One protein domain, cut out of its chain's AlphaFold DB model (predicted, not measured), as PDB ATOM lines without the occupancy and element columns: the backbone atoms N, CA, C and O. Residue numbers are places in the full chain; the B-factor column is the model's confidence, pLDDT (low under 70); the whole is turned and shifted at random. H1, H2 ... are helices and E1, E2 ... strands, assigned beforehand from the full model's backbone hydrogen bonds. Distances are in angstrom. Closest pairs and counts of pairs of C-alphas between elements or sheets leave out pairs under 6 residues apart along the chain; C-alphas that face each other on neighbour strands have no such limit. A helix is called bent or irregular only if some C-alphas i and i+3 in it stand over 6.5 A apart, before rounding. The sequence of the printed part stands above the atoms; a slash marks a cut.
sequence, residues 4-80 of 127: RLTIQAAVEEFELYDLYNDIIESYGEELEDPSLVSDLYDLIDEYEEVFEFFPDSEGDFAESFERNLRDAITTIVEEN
ATOM      1  N   ARG A   4      16.632  62.102 215.837       95.06
ATOM      2  CA  ARG A   4      17.661  61.798 214.833       95.06
ATOM      3  C   ARG A   4      19.020  61.754 215.503       95.06
ATOM      4  O   ARG A   4      19.451  62.783 216.020       95.06
ATOM      5  N   LEU A   5      19.624  60.575 215.555       94.75
ATOM      6  CA  LEU A   5      20.849  60.284 216.307       94.75
ATOM      7  C   LEU A   5      21.686  59.252 215.535       94.75
ATOM      8  O   LEU A   5      21.151  58.559 214.675       94.75
ATOM      9  N   THR A   6      22.977  59.143 215.837       95.25
ATOM     10  CA  THR A   6      23.770  57.972 215.427       95.25
ATOM     11  C   THR A   6      23.436  56.785 216.329       95.25
ATOM     12  O   THR A   6      22.849  56.976 217.400       95.25
ATOM     13  N   ILE A   7      23.817  55.568 215.932       94.12
ATOM     14  CA  ILE A   7      23.634  54.369 216.763       94.12
ATOM     15  C   ILE A   7      24.270  54.571 218.143       94.12
ATOM     16  O   ILE A   7      23.563  54.465 219.142       94.12
ATOM     17  N   GLN A   8      25.544  54.977 218.214       94.00
ATOM     18  CA  GLN A   8      26.224  55.231 219.493       94.00
ATOM     19  C   GLN A   8      25.492  56.267 220.354       94.00
ATOM     20  O   GLN A   8      25.187  56.016 221.520       94.00
ATOM     21  N   ALA A   9      25.104  57.403 219.768       95.19
ATOM     22  CA  ALA A   9      24.379  58.432 220.505       95.19
ATOM     23  C   ALA A   9      23.006  57.942 221.001       95.19
ATOM     24  O   ALA A   9      22.545  58.364 222.061       95.19
ATOM     25  N   ALA A  10      22.343  57.058 220.250       93.75
ATOM     26  CA  ALA A  10      21.085  56.441 220.653       93.75
ATOM     27  C   ALA A  10      21.277  55.441 221.804       93.75
ATOM     28  O   ALA A  10      20.472  55.451 222.736       93.75
ATOM     29  N   VAL A  11      22.349  54.640 221.792       94.25
ATOM     30  CA  VAL A  11      22.697  53.749 222.913       94.25
ATOM     31  C   VAL A  11      22.866  54.552 224.203       94.25
ATOM     32  O   VAL A  11      22.288  54.195 225.228       94.25
ATOM     33  N   GLU A  12      23.615  55.656 224.147       94.06
ATOM     34  CA  GLU A  12      23.871  56.511 225.312       94.06
ATOM     35  C   GLU A  12      22.611  57.241 225.805       94.06
ATOM     36  O   GLU A  12      22.346  57.285 227.005       94.06
ATOM     37  N   GLU A  13      21.826  57.827 224.897       93.50
ATOM     38  CA  GLU A  13      20.640  58.628 225.237       93.50
ATOM     39  C   GLU A  13      19.477  57.766 225.752       93.50
ATOM     40  O   GLU A  13      18.718  58.205 226.617       93.50
ATOM     41  N   PHE A  14      19.303  56.564 225.199       92.50
ATOM     42  CA  PHE A  14      18.197  55.666 225.543       92.50
ATOM     43  C   PHE A  14      18.595  54.557 226.521       92.50
ATOM     44  O   PHE A  14      17.748  53.748 226.888       92.50
ATOM     45  N   GLU A  15      19.859  54.524 226.951       93.56
ATOM     46  CA  GLU A  15      20.412  53.513 227.861       93.56
ATOM     47  C   GLU A  15      20.246  52.069 227.328       93.56
ATOM     48  O   GLU A  15      20.074  51.124 228.096       93.56
ATOM     49  N   LEU A  16      20.326  51.880 226.004       93.19
ATOM     50  CA  LEU A  16      20.059  50.604 225.313       93.19
ATOM     51  C   LEU A  16      21.290  49.687 225.206       93.19
ATOM     52  O   LEU A  16      21.393  48.888 224.278       93.19
ATOM     53  N   TYR A  17      22.230  49.775 226.150       93.50
ATOM     54  CA  TYR A  17      23.478  49.002 226.110       93.50
ATOM     55  C   TYR A  17      23.249  47.489 226.111       93.50
ATOM     56  O   TYR A  17      23.951  46.777 225.399       93.50
ATOM     57  N   ASP A  18      22.293  46.988 226.899       93.81
ATOM     58  CA  ASP A  18      21.983  45.554 226.928       93.81
ATOM     59  C   ASP A  18      21.481  45.074 225.556       93.81
ATOM     60  O   ASP A  18      21.993  44.092 225.036       93.81
ATOM     61  N   LEU A  19      20.552  45.811 224.936       93.06
ATOM     62  CA  LEU A  19      20.003  45.483 223.615       93.06
ATOM     63  C   LEU A  19      21.061  45.590 222.507       93.06
ATOM     64  O   LEU A  19      21.134  44.735 221.634       93.06
ATOM     65  N   TYR A  20      21.898  46.625 222.562       94.19
ATOM     66  CA  TYR A  20      23.016  46.811 221.640       94.19
ATOM     67  C   TYR A  20      23.979  45.620 221.660       94.19
ATOM     68  O   TYR A  20      24.333  45.105 220.603       94.19
ATOM     69  N   ASN A  21      24.372  45.162 222.854       93.62
ATOM     70  CA  ASN A  21      25.253  44.004 222.976       93.62
ATOM     71  C   ASN A  21      24.562  42.718 222.524       93.62
ATOM     72  O   ASN A  21      25.155  41.979 221.755       93.62
ATOM     73  N   ASP A  22      23.313  42.488 222.935       92.88
ATOM     74  CA  ASP A  22      22.567  41.274 222.581       92.88
ATOM     75  C   ASP A  22      22.455  41.096 221.058       92.88
ATOM     76  O   ASP A  22      22.730  40.020 220.528       92.88
ATOM     77  N   ILE A  23      22.153  42.181 220.339       91.38
ATOM     78  CA  ILE A  23      22.068  42.164 218.877       91.38
ATOM     79  C   ILE A  23      23.446  41.896 218.259       91.38
ATOM     80  O   ILE A  23      23.566  40.998 217.431       91.38
ATOM     81  N   ILE A  24      24.492  42.630 218.650       91.31
ATOM     82  CA  ILE A  24      25.827  42.455 218.047       91.31
ATOM     83  C   ILE A  24      26.401  41.070 218.344       91.31
ATOM     84  O   ILE A  24      26.981  40.455 217.453       91.31
ATOM     85  N   GLU A  25      26.225  40.554 219.562       90.81
ATOM     86  CA  GLU A  25      26.642  39.197 219.914       90.81
ATOM     87  C   GLU A  25      25.896  38.160 219.065       90.81
ATOM     88  O   GLU A  25      26.543  37.262 218.529       90.81
ATOM     89  N   SER A  26      24.583  38.328 218.857       89.44
ATOM     90  CA  SER A  26      23.798  37.455 217.975       89.44
ATOM     91  C   SER A  26      24.344  37.446 216.547       89.44
ATOM     92  O   SER A  26      24.566  36.376 215.993       89.44
ATOM     93  N   TYR A  27      24.611  38.615 215.956       86.06
ATOM     94  CA  TYR A  27      25.201  38.695 214.613       86.06
ATOM     95  C   TYR A  27      26.628  38.135 214.576       86.06
ATOM     96  O   TYR A  27      27.013  37.483 213.610       86.06
ATOM     97  N   GLY A  28      27.406  38.334 215.641       84.81
ATOM     98  CA  GLY A  28      28.752  37.783 215.782       84.81
ATOM     99  C   GLY A  28      28.793  36.254 215.813       84.81
ATOM    100  O   GLY A  28      29.770  35.664 215.356       84.81
ATOM    101  N   GLU A  29      27.741  35.602 216.318       86.69
ATOM    102  CA  GLU A  29      27.581  34.144 216.238       86.69
ATOM    103  C   GLU A  29      27.260  33.659 214.813       86.69
ATOM    104  O   GLU A  29      27.574  32.514 214.484       86.69
ATOM    105  N   GLU A  30      26.674  34.518 213.975       84.56
ATOM    106  CA  GLU A  30      26.323  34.220 212.579       84.56
ATOM    107  C   GLU A  30      27.440  34.559 211.578       84.56
ATOM    108  O   GLU A  30      27.379  34.131 210.423       84.56
ATOM    109  N   LEU A  31      28.478  35.292 211.995       84.06
ATOM    110  CA  LEU A  31      29.664  35.558 211.174       84.06
ATOM    111  C   LEU A  31      30.425  34.264 210.842       84.06
ATOM    112  O   LEU A  31      30.561  33.369 211.679       84.06
ATOM    113  N   GLU A  32      31.004  34.198 209.637       84.06
ATOM    114  CA  GLU A  32      31.893  33.099 209.229       84.06
ATOM    115  C   GLU A  32      33.078  32.963 210.192       84.06
ATOM    116  O   GLU A  32      33.475  31.850 210.558       84.06
ATOM    117  N   ASP A  33      33.600  34.100 210.655       85.56
ATOM    118  CA  ASP A  33      34.625  34.164 211.684       85.56
ATOM    119  C   ASP A  33      34.122  34.938 212.922       85.56
ATOM    120  O   ASP A  33      34.182  36.170 212.969       85.56
ATOM    121  N   PRO A  34      33.687  34.228 213.983       84.06
ATOM    122  CA  PRO A  34      33.206  34.850 215.218       84.06
ATOM    123  C   PRO A  34      34.260  35.671 215.972       84.06
ATOM    124  O   PRO A  34      33.931  36.344 216.947       84.06
ATOM    125  N   SER A  35      35.546  35.598 215.596       86.25
ATOM    126  CA  SER A  35      36.566  36.446 216.219       86.25
ATOM    127  C   SER A  35      36.479  37.897 215.757       86.25
ATOM    128  O   SER A  35      36.946  38.773 216.480       86.25
ATOM    129  N   LEU A  36      35.808  38.148 214.629       88.19
ATOM    130  CA  LEU A  36      35.590  39.477 214.068       88.19
ATOM    131  C   LEU A  36      34.419  40.230 214.713       88.19
ATOM    132  O   LEU A  36      34.167  41.381 214.373       88.19
ATOM    133  N   VAL A  37      33.727  39.634 215.693       89.75
ATOM    134  CA  VAL A  37      32.695  40.347 216.463       89.75
ATOM    135  C   VAL A  37      33.256  41.611 217.122       89.75
ATOM    136  O   VAL A  37      32.568  42.621 217.200       89.75
ATOM    137  N   SER A  38      34.524  41.595 217.555       91.31
ATOM    138  CA  SER A  38      35.183  42.794 218.084       91.31
ATOM    139  C   SER A  38      35.350  43.880 217.031       91.31
ATOM    140  O   SER A  38      35.152  45.049 217.340       91.31
ATOM    141  N   ASP A  39      35.691  43.495 215.805       92.00
ATOM    142  CA  ASP A  39      35.844  44.422 214.688       92.00
ATOM    143  C   ASP A  39      34.482  45.019 214.307       92.00
ATOM    144  O   ASP A  39      34.392  46.216 214.057       92.00
ATOM    145  N   LEU A  40      33.402  44.230 214.382       90.38
ATOM    146  CA  LEU A  40      32.036  44.726 214.208       90.38
ATOM    147  C   LEU A  40      31.667  45.791 215.260       90.38
ATOM    148  O   LEU A  40      31.073  46.809 214.909       90.38
ATOM    149  N   TYR A  41      32.054  45.613 216.529       92.50
ATOM    150  CA  TYR A  41      31.864  46.650 217.555       92.50
ATOM    151  C   TYR A  41      32.609  47.950 217.225       92.50
ATOM    152  O   TYR A  41      32.013  49.021 217.336       92.50
ATOM    153  N   ASP A  42      33.886  47.865 216.835       93.12
ATOM    154  CA  ASP A  42      34.689  49.037 216.450       93.12
ATOM    155  C   ASP A  42      34.070  49.748 215.230       93.12
ATOM    156  O   ASP A  42      33.879  50.963 215.251       93.12
ATOM    157  N   LEU A  43      33.646  49.000 214.206       93.25
ATOM    158  CA  LEU A  43      33.033  49.571 213.002       93.25
ATOM    159  C   LEU A  43      31.707  50.278 213.295       93.25
ATOM    160  O   LEU A  43      31.461  51.355 212.759       93.25
ATOM    161  N   ILE A  44      30.867  49.716 214.168       92.38
ATOM    162  CA  ILE A  44      29.616  50.367 214.587       92.38
ATOM    163  C   ILE A  44      29.895  51.625 215.424       92.38
ATOM    164  O   ILE A  44      29.101  52.567 215.395       92.38
ATOM    165  N   ASP A  45      30.992  51.667 216.184       91.31
ATOM    166  CA  ASP A  45      31.419  52.875 216.905       91.31
ATOM    167  C   ASP A  45      31.853  53.991 215.944       91.31
ATOM    168  O   ASP A  45      31.489  55.154 216.131       91.31
ATOM    169  N   GLU A  46      32.557  53.628 214.870       91.94
ATOM    170  CA  GLU A  46      32.979  54.546 213.808       91.94
ATOM    171  C   GLU A  46      31.847  54.923 212.834       91.94
ATOM    172  O   GLU A  46      32.003  55.839 212.024       91.94
ATOM    173  N   TYR A  47      30.693  54.257 212.911       92.44
ATOM    174  CA  TYR A  47      29.582  54.466 211.992       92.44
ATOM    175  C   TYR A  47      28.796  55.749 212.314       92.44
ATOM    176  O   TYR A  47      27.961  55.815 213.222       92.44
ATOM    177  N   GLU A  48      29.063  56.802 211.538       92.69
ATOM    178  CA  GLU A  48      28.510  58.150 211.746       92.69
ATOM    179  C   GLU A  48      27.137  58.387 211.081       92.69
ATOM    180  O   GLU A  48      26.646  59.523 211.072       92.69
ATOM    181  N   GLU A  49      26.491  57.357 210.521       92.81
ATOM    182  CA  GLU A  49      25.176  57.524 209.900       92.81
ATOM    183  C   GLU A  49      24.093  57.883 210.931       92.81
ATOM    184  O   GLU A  49      24.060  57.402 212.068       92.81
ATOM    185  N   VAL A  50      23.197  58.789 210.529       94.31
ATOM    186  CA  VAL A  50      22.141  59.325 211.385       94.31
ATOM    187  C   VAL A  50      20.809  58.673 211.048       94.31
ATOM    188  O   VAL A  50      20.245  58.903 209.981       94.31
ATOM    189  N   PHE A  51      20.244  57.984 212.033       94.06
ATOM    190  CA  PHE A  51      18.971  57.286 211.925       94.06
ATOM    191  C   PHE A  51      17.832  58.040 212.600       94.06
ATOM    192  O   PHE A  51      18.029  58.822 213.534       94.06
ATOM    193  N   GLU A  52      16.610  57.781 212.139       95.19
ATOM    194  CA  GLU A  52      15.390  58.294 212.756       95.19
ATOM    195  C   GLU A  52      14.788  57.243 213.704       95.19
ATOM    196  O   GLU A  52      14.409  56.148 213.292       95.19
ATOM    197  N   PHE A  53      14.697  57.587 214.990       93.25
ATOM    198  CA  PHE A  53      14.175  56.739 216.059       93.25
ATOM    199  C   PHE A  53      12.782  57.196 216.454       93.25
ATOM    200  O   PHE A  53      12.560  58.372 216.772       93.25
ATOM    201  N   PHE A  54      11.848  56.256 216.480       92.56
ATOM    202  CA  PHE A  54      10.461  56.506 216.831       92.56
ATOM    203  C   PHE A  54      10.150  55.851 218.166       92.56
ATOM    204  O   PHE A  54      10.560  54.716 218.380       92.56
ATOM    205  N   PRO A  55       9.428  56.547 219.059       92.12
ATOM    206  CA  PRO A  55       8.985  55.913 220.277       92.12
ATOM    207  C   PRO A  55       7.870  54.915 219.967       92.12
ATOM    208  O   PRO A  55       6.927  55.236 219.233       92.12
ATOM    209  N   ASP A  56       7.966  53.756 220.590       89.06
ATOM    210  CA  ASP A  56       7.012  52.666 220.519       89.06
ATOM    211  C   ASP A  56       5.755  52.970 221.341       89.06
ATOM    212  O   ASP A  56       5.599  54.036 221.955       89.06
ATOM    213  N   SER A  57       4.819  52.020 221.369       85.44
ATOM    214  CA  SER A  57       3.539  52.182 222.079       85.44
ATOM    215  C   SER A  57       3.709  52.438 223.585       85.44
ATOM    216  O   SER A  57       2.816  53.011 224.215       85.44
ATOM    217  N   GLU A  58       4.848  52.039 224.153       89.00
ATOM    218  CA  GLU A  58       5.219  52.236 225.560       89.00
ATOM    219  C   GLU A  58       6.033  53.522 225.798       89.00
ATOM    220  O   GLU A  58       6.165  53.971 226.936       89.00
ATOM    221  N   GLY A  59       6.478  54.188 224.727       85.62
ATOM    222  CA  GLY A  59       7.307  55.393 224.781       85.62
ATOM    223  C   GLY A  59       8.816  55.134 224.768       85.62
ATOM    224  O   GLY A  59       9.574  56.106 224.797       85.62
ATOM    225  N   ASP A  60       9.231  53.870 224.710       90.00
ATOM    226  CA  ASP A  60      10.613  53.422 224.515       90.00
ATOM    227  C   ASP A  60      11.036  53.499 223.047       90.00
ATOM    228  O   ASP A  60      10.198  53.693 222.179       90.00
ATOM    229  N   PHE A  61      12.332  53.379 222.765       92.56
ATOM    230  CA  PHE A  61      12.879  53.443 221.401       92.56
ATOM    231  C   PHE A  61      13.465  52.107 220.930       92.56
ATOM    232  O   PHE A  61      14.125  52.070 219.894       92.56
ATOM    233  N   ALA A  62      13.247  51.031 221.692       91.31
ATOM    234  CA  ALA A  62      13.893  49.738 221.504       91.31
ATOM    235  C   ALA A  62      13.594  49.114 220.134       91.31
ATOM    236  O   ALA A  62      14.532  48.670 219.478       91.31
ATOM    237  N   GLU A  63      12.342  49.134 219.657       91.50
ATOM    238  CA  GLU A  63      12.006  48.507 218.368       91.50
ATOM    239  C   GLU A  63      12.647  49.288 217.211       91.50
ATOM    240  O   GLU A  63      13.240  48.714 216.297       91.50
ATOM    241  N   SER A  64      12.584  50.625 217.270       92.94
ATOM    242  CA  SER A  64      13.229  51.476 216.262       92.94
ATOM    243  C   SER A  64      14.755  51.365 216.293       92.94
ATOM    244  O   SER A  64      15.394  51.417 215.245       92.94
ATOM    245  N   PHE A  65      15.335  51.180 217.481       94.00
ATOM    246  CA  PHE A  65      16.766  50.995 217.655       94.00
ATOM    247  C   PHE A  65      17.235  49.667 217.090       94.00
ATOM    248  O   PHE A  65      18.190  49.656 216.326       94.00
ATOM    249  N   GLU A  66      16.539  48.577 217.406       93.88
ATOM    250  CA  GLU A  66      16.841  47.265 216.849       93.88
ATOM    251  C   GLU A  66      16.808  47.307 215.320       93.88
ATOM    252  O   GLU A  66      17.759  46.873 214.678       93.88
ATOM    253  N   ARG A  67      15.762  47.901 214.730       92.44
ATOM    254  CA  ARG A  67      15.663  48.019 213.271       92.44
ATOM    255  C   ARG A  67      16.850  48.776 212.675       92.44
ATOM    256  O   ARG A  67      17.436  48.312 211.707       92.44
ATOM    257  N   ASN A  68      17.184  49.931 213.245       94.00
ATOM    258  CA  ASN A  68      18.258  50.782 212.735       94.00
ATOM    259  C   ASN A  68      19.646  50.157 212.962       94.00
ATOM    260  O   ASN A  68      20.525  50.309 212.126       94.00
ATOM    261  N   LEU A  69      19.853  49.439 214.071       93.62
ATOM    262  CA  LEU A  69      21.108  48.740 214.344       93.62
ATOM    263  C   LEU A  69      21.312  47.567 213.382       93.62
ATOM    264  O   LEU A  69      22.416  47.390 212.885       93.62
ATOM    265  N   ARG A  70      20.260  46.792 213.094       91.19
ATOM    266  CA  ARG A  70      20.322  45.714 212.095       91.19
ATOM    267  C   ARG A  70      20.682  46.250 210.714       91.19
ATOM    268  O   ARG A  70      21.546  45.684 210.064       91.19
ATOM    269  N   ASP A  71      20.050  47.347 210.309       91.69
ATOM    270  CA  ASP A  71      20.332  48.034 209.043       91.69
ATOM    271  C   ASP A  71      21.807  48.462 208.966       91.69
ATOM    272  O   ASP A  71      22.516  48.071 208.043       91.69
ATOM    273  N   ALA A  72      22.308  49.129 210.013       92.56
ATOM    274  CA  ALA A  72      23.710  49.523 210.115       92.56
ATOM    275  C   ALA A  72      24.676  48.324 210.059       92.56
ATOM    276  O   ALA A  72      25.683  48.389 209.362       92.56
ATOM    277  N   ILE A  73      24.381  47.228 210.771       90.38
ATOM    278  CA  ILE A  73      25.203  46.007 210.744       90.38
ATOM    279  C   ILE A  73      25.250  45.431 209.329       90.38
ATOM    280  O   ILE A  73      26.336  45.120 208.852       90.38
ATOM    281  N   THR A  74      24.102  45.317 208.658       88.00
ATOM    282  CA  THR A  74      24.027  44.812 207.285       88.00
ATOM    283  C   THR A  74      24.869  45.671 206.349       88.00
ATOM    284  O   THR A  74      25.752  45.135 205.690       88.00
ATOM    285  N   THR A  75      24.700  46.997 206.373       89.50
ATOM    286  CA  THR A  75      25.496  47.906 205.536       89.50
ATOM    287  C   THR A  75      26.991  47.788 205.822       89.50
ATOM    288  O   THR A  75      27.788  47.666 204.896       89.50
ATOM    289  N   ILE A  76      27.395  47.758 207.096       89.50
ATOM    290  CA  ILE A  76      28.804  47.591 207.476       89.50
ATOM    291  C   ILE A  76      29.353  46.267 206.941       89.50
ATOM    292  O   ILE A  76      30.461  46.238 206.414       89.50
ATOM    293  N   VAL A  77      28.602  45.176 207.060       87.62
ATOM    294  CA  VAL A  77      29.017  43.860 206.564       87.62
ATOM    295  C   VAL A  77      29.128  43.848 205.040       87.62
ATOM    296  O   VAL A  77      30.115  43.347 204.508       87.62
ATOM    297  N   GLU A  78      28.174  44.443 204.330       86.38
ATOM    298  CA  GLU A  78      28.210  44.563 202.868       86.38
ATOM    299  C   GLU A  78      29.413  45.386 202.383       86.38
ATOM    300  O   GLU A  78      30.049  45.041 201.386       86.38
ATOM    301  N   GLU A  79      29.773  46.447 203.108       87.44
ATOM    302  CA  GLU A  79      30.954  47.264 202.808       87.44
ATOM    303  C   GLU A  79      32.280  46.584 203.201       87.44
ATOM    304  O   GLU A  79      33.343  46.975 202.708       87.44
ATOM    305  N   ASN A  80      32.245  45.559 204.063       83.94
ATOM    306  CA  ASN A  80      33.423  44.873 204.591       83.94
ATOM    307  C   ASN A  80      33.387  43.372 204.270       83.94
ATOM    308  O   ASN A  80      32.925  42.565 205.071       83.94
TER     309      ASN A  80
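Overview. This is residues 4 to 80 of the 127 residues of an uncharacterized protein of Desulfobacula sp. GWF2_41_7 (UniProt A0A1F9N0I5). Helices H2 and H3 form an open V, the short helix H1 sits at its mouth, and the longest helix, H4, packs on all three, crossing H2 and H3 and running nearly in line with H1, opposite ways. The short strand E1 runs beside the first residues, 4 to 5. The printed part has 77 residues, with elements in the order H1, H2, H3, E1, H4, and its class is mostly helix. It is compact, with a radius of gyration of the C-alphas of 12.2 A, yet elongated, spanning 37 by 21 by 18 A.

Along the chain. Find C-alpha 7 at (23.634, 54.369, 216.763), where H1 begins; it runs to residue 14. H2 follows, residues 17 to 30, 20.2 A long. H3 is residues 34 to 46, 19.7 A long, and only just irregular: C-alphas 35 and 38 are 6.8 A apart. E1 is residues 51 to 53. H4, residues 62 to 79, runs 25.4 A to C-alpha 79 at (30.954, 47.264, 202.808).

Arrangement. Look first at H1: Gln 8 and Asp 45 are its closest C-alphas to H3, which it touches, at 6.3 A, about perpendicular at 77 degrees. H2 and H3 are a helical hairpin, touching at a steep tilt of 44 degrees; their closest C-alphas, Gly 28 and Val 37, are 4.8 A apart. H4 touches H1 at a shallow tilt of 15 degrees, opposite ways, with C-alphas 7 and 69 closest, 6.6 A apart. It touches H2 with residues 62 to 70 alone, closest C-alphas 23 and 66, 7.6 A. It touches H3 with residues 72 to 76 alone, closest C-alphas 43 and 76, 7.2 A. E1 pairs with no named strand; residues 4 to 5 pair antiparallel with its residues 51 to 52. In H1, H2 and H4 every O i to N i+4 pair is within hydrogen-bond range; in H3, 7 of 9.

Size, cuts and confidence. The two C-alphas farthest apart, Asp 33 and Ser 57, are 37.4 A apart. The printed part has no cut and no long link. No printed residue is under 70 in pLDDT.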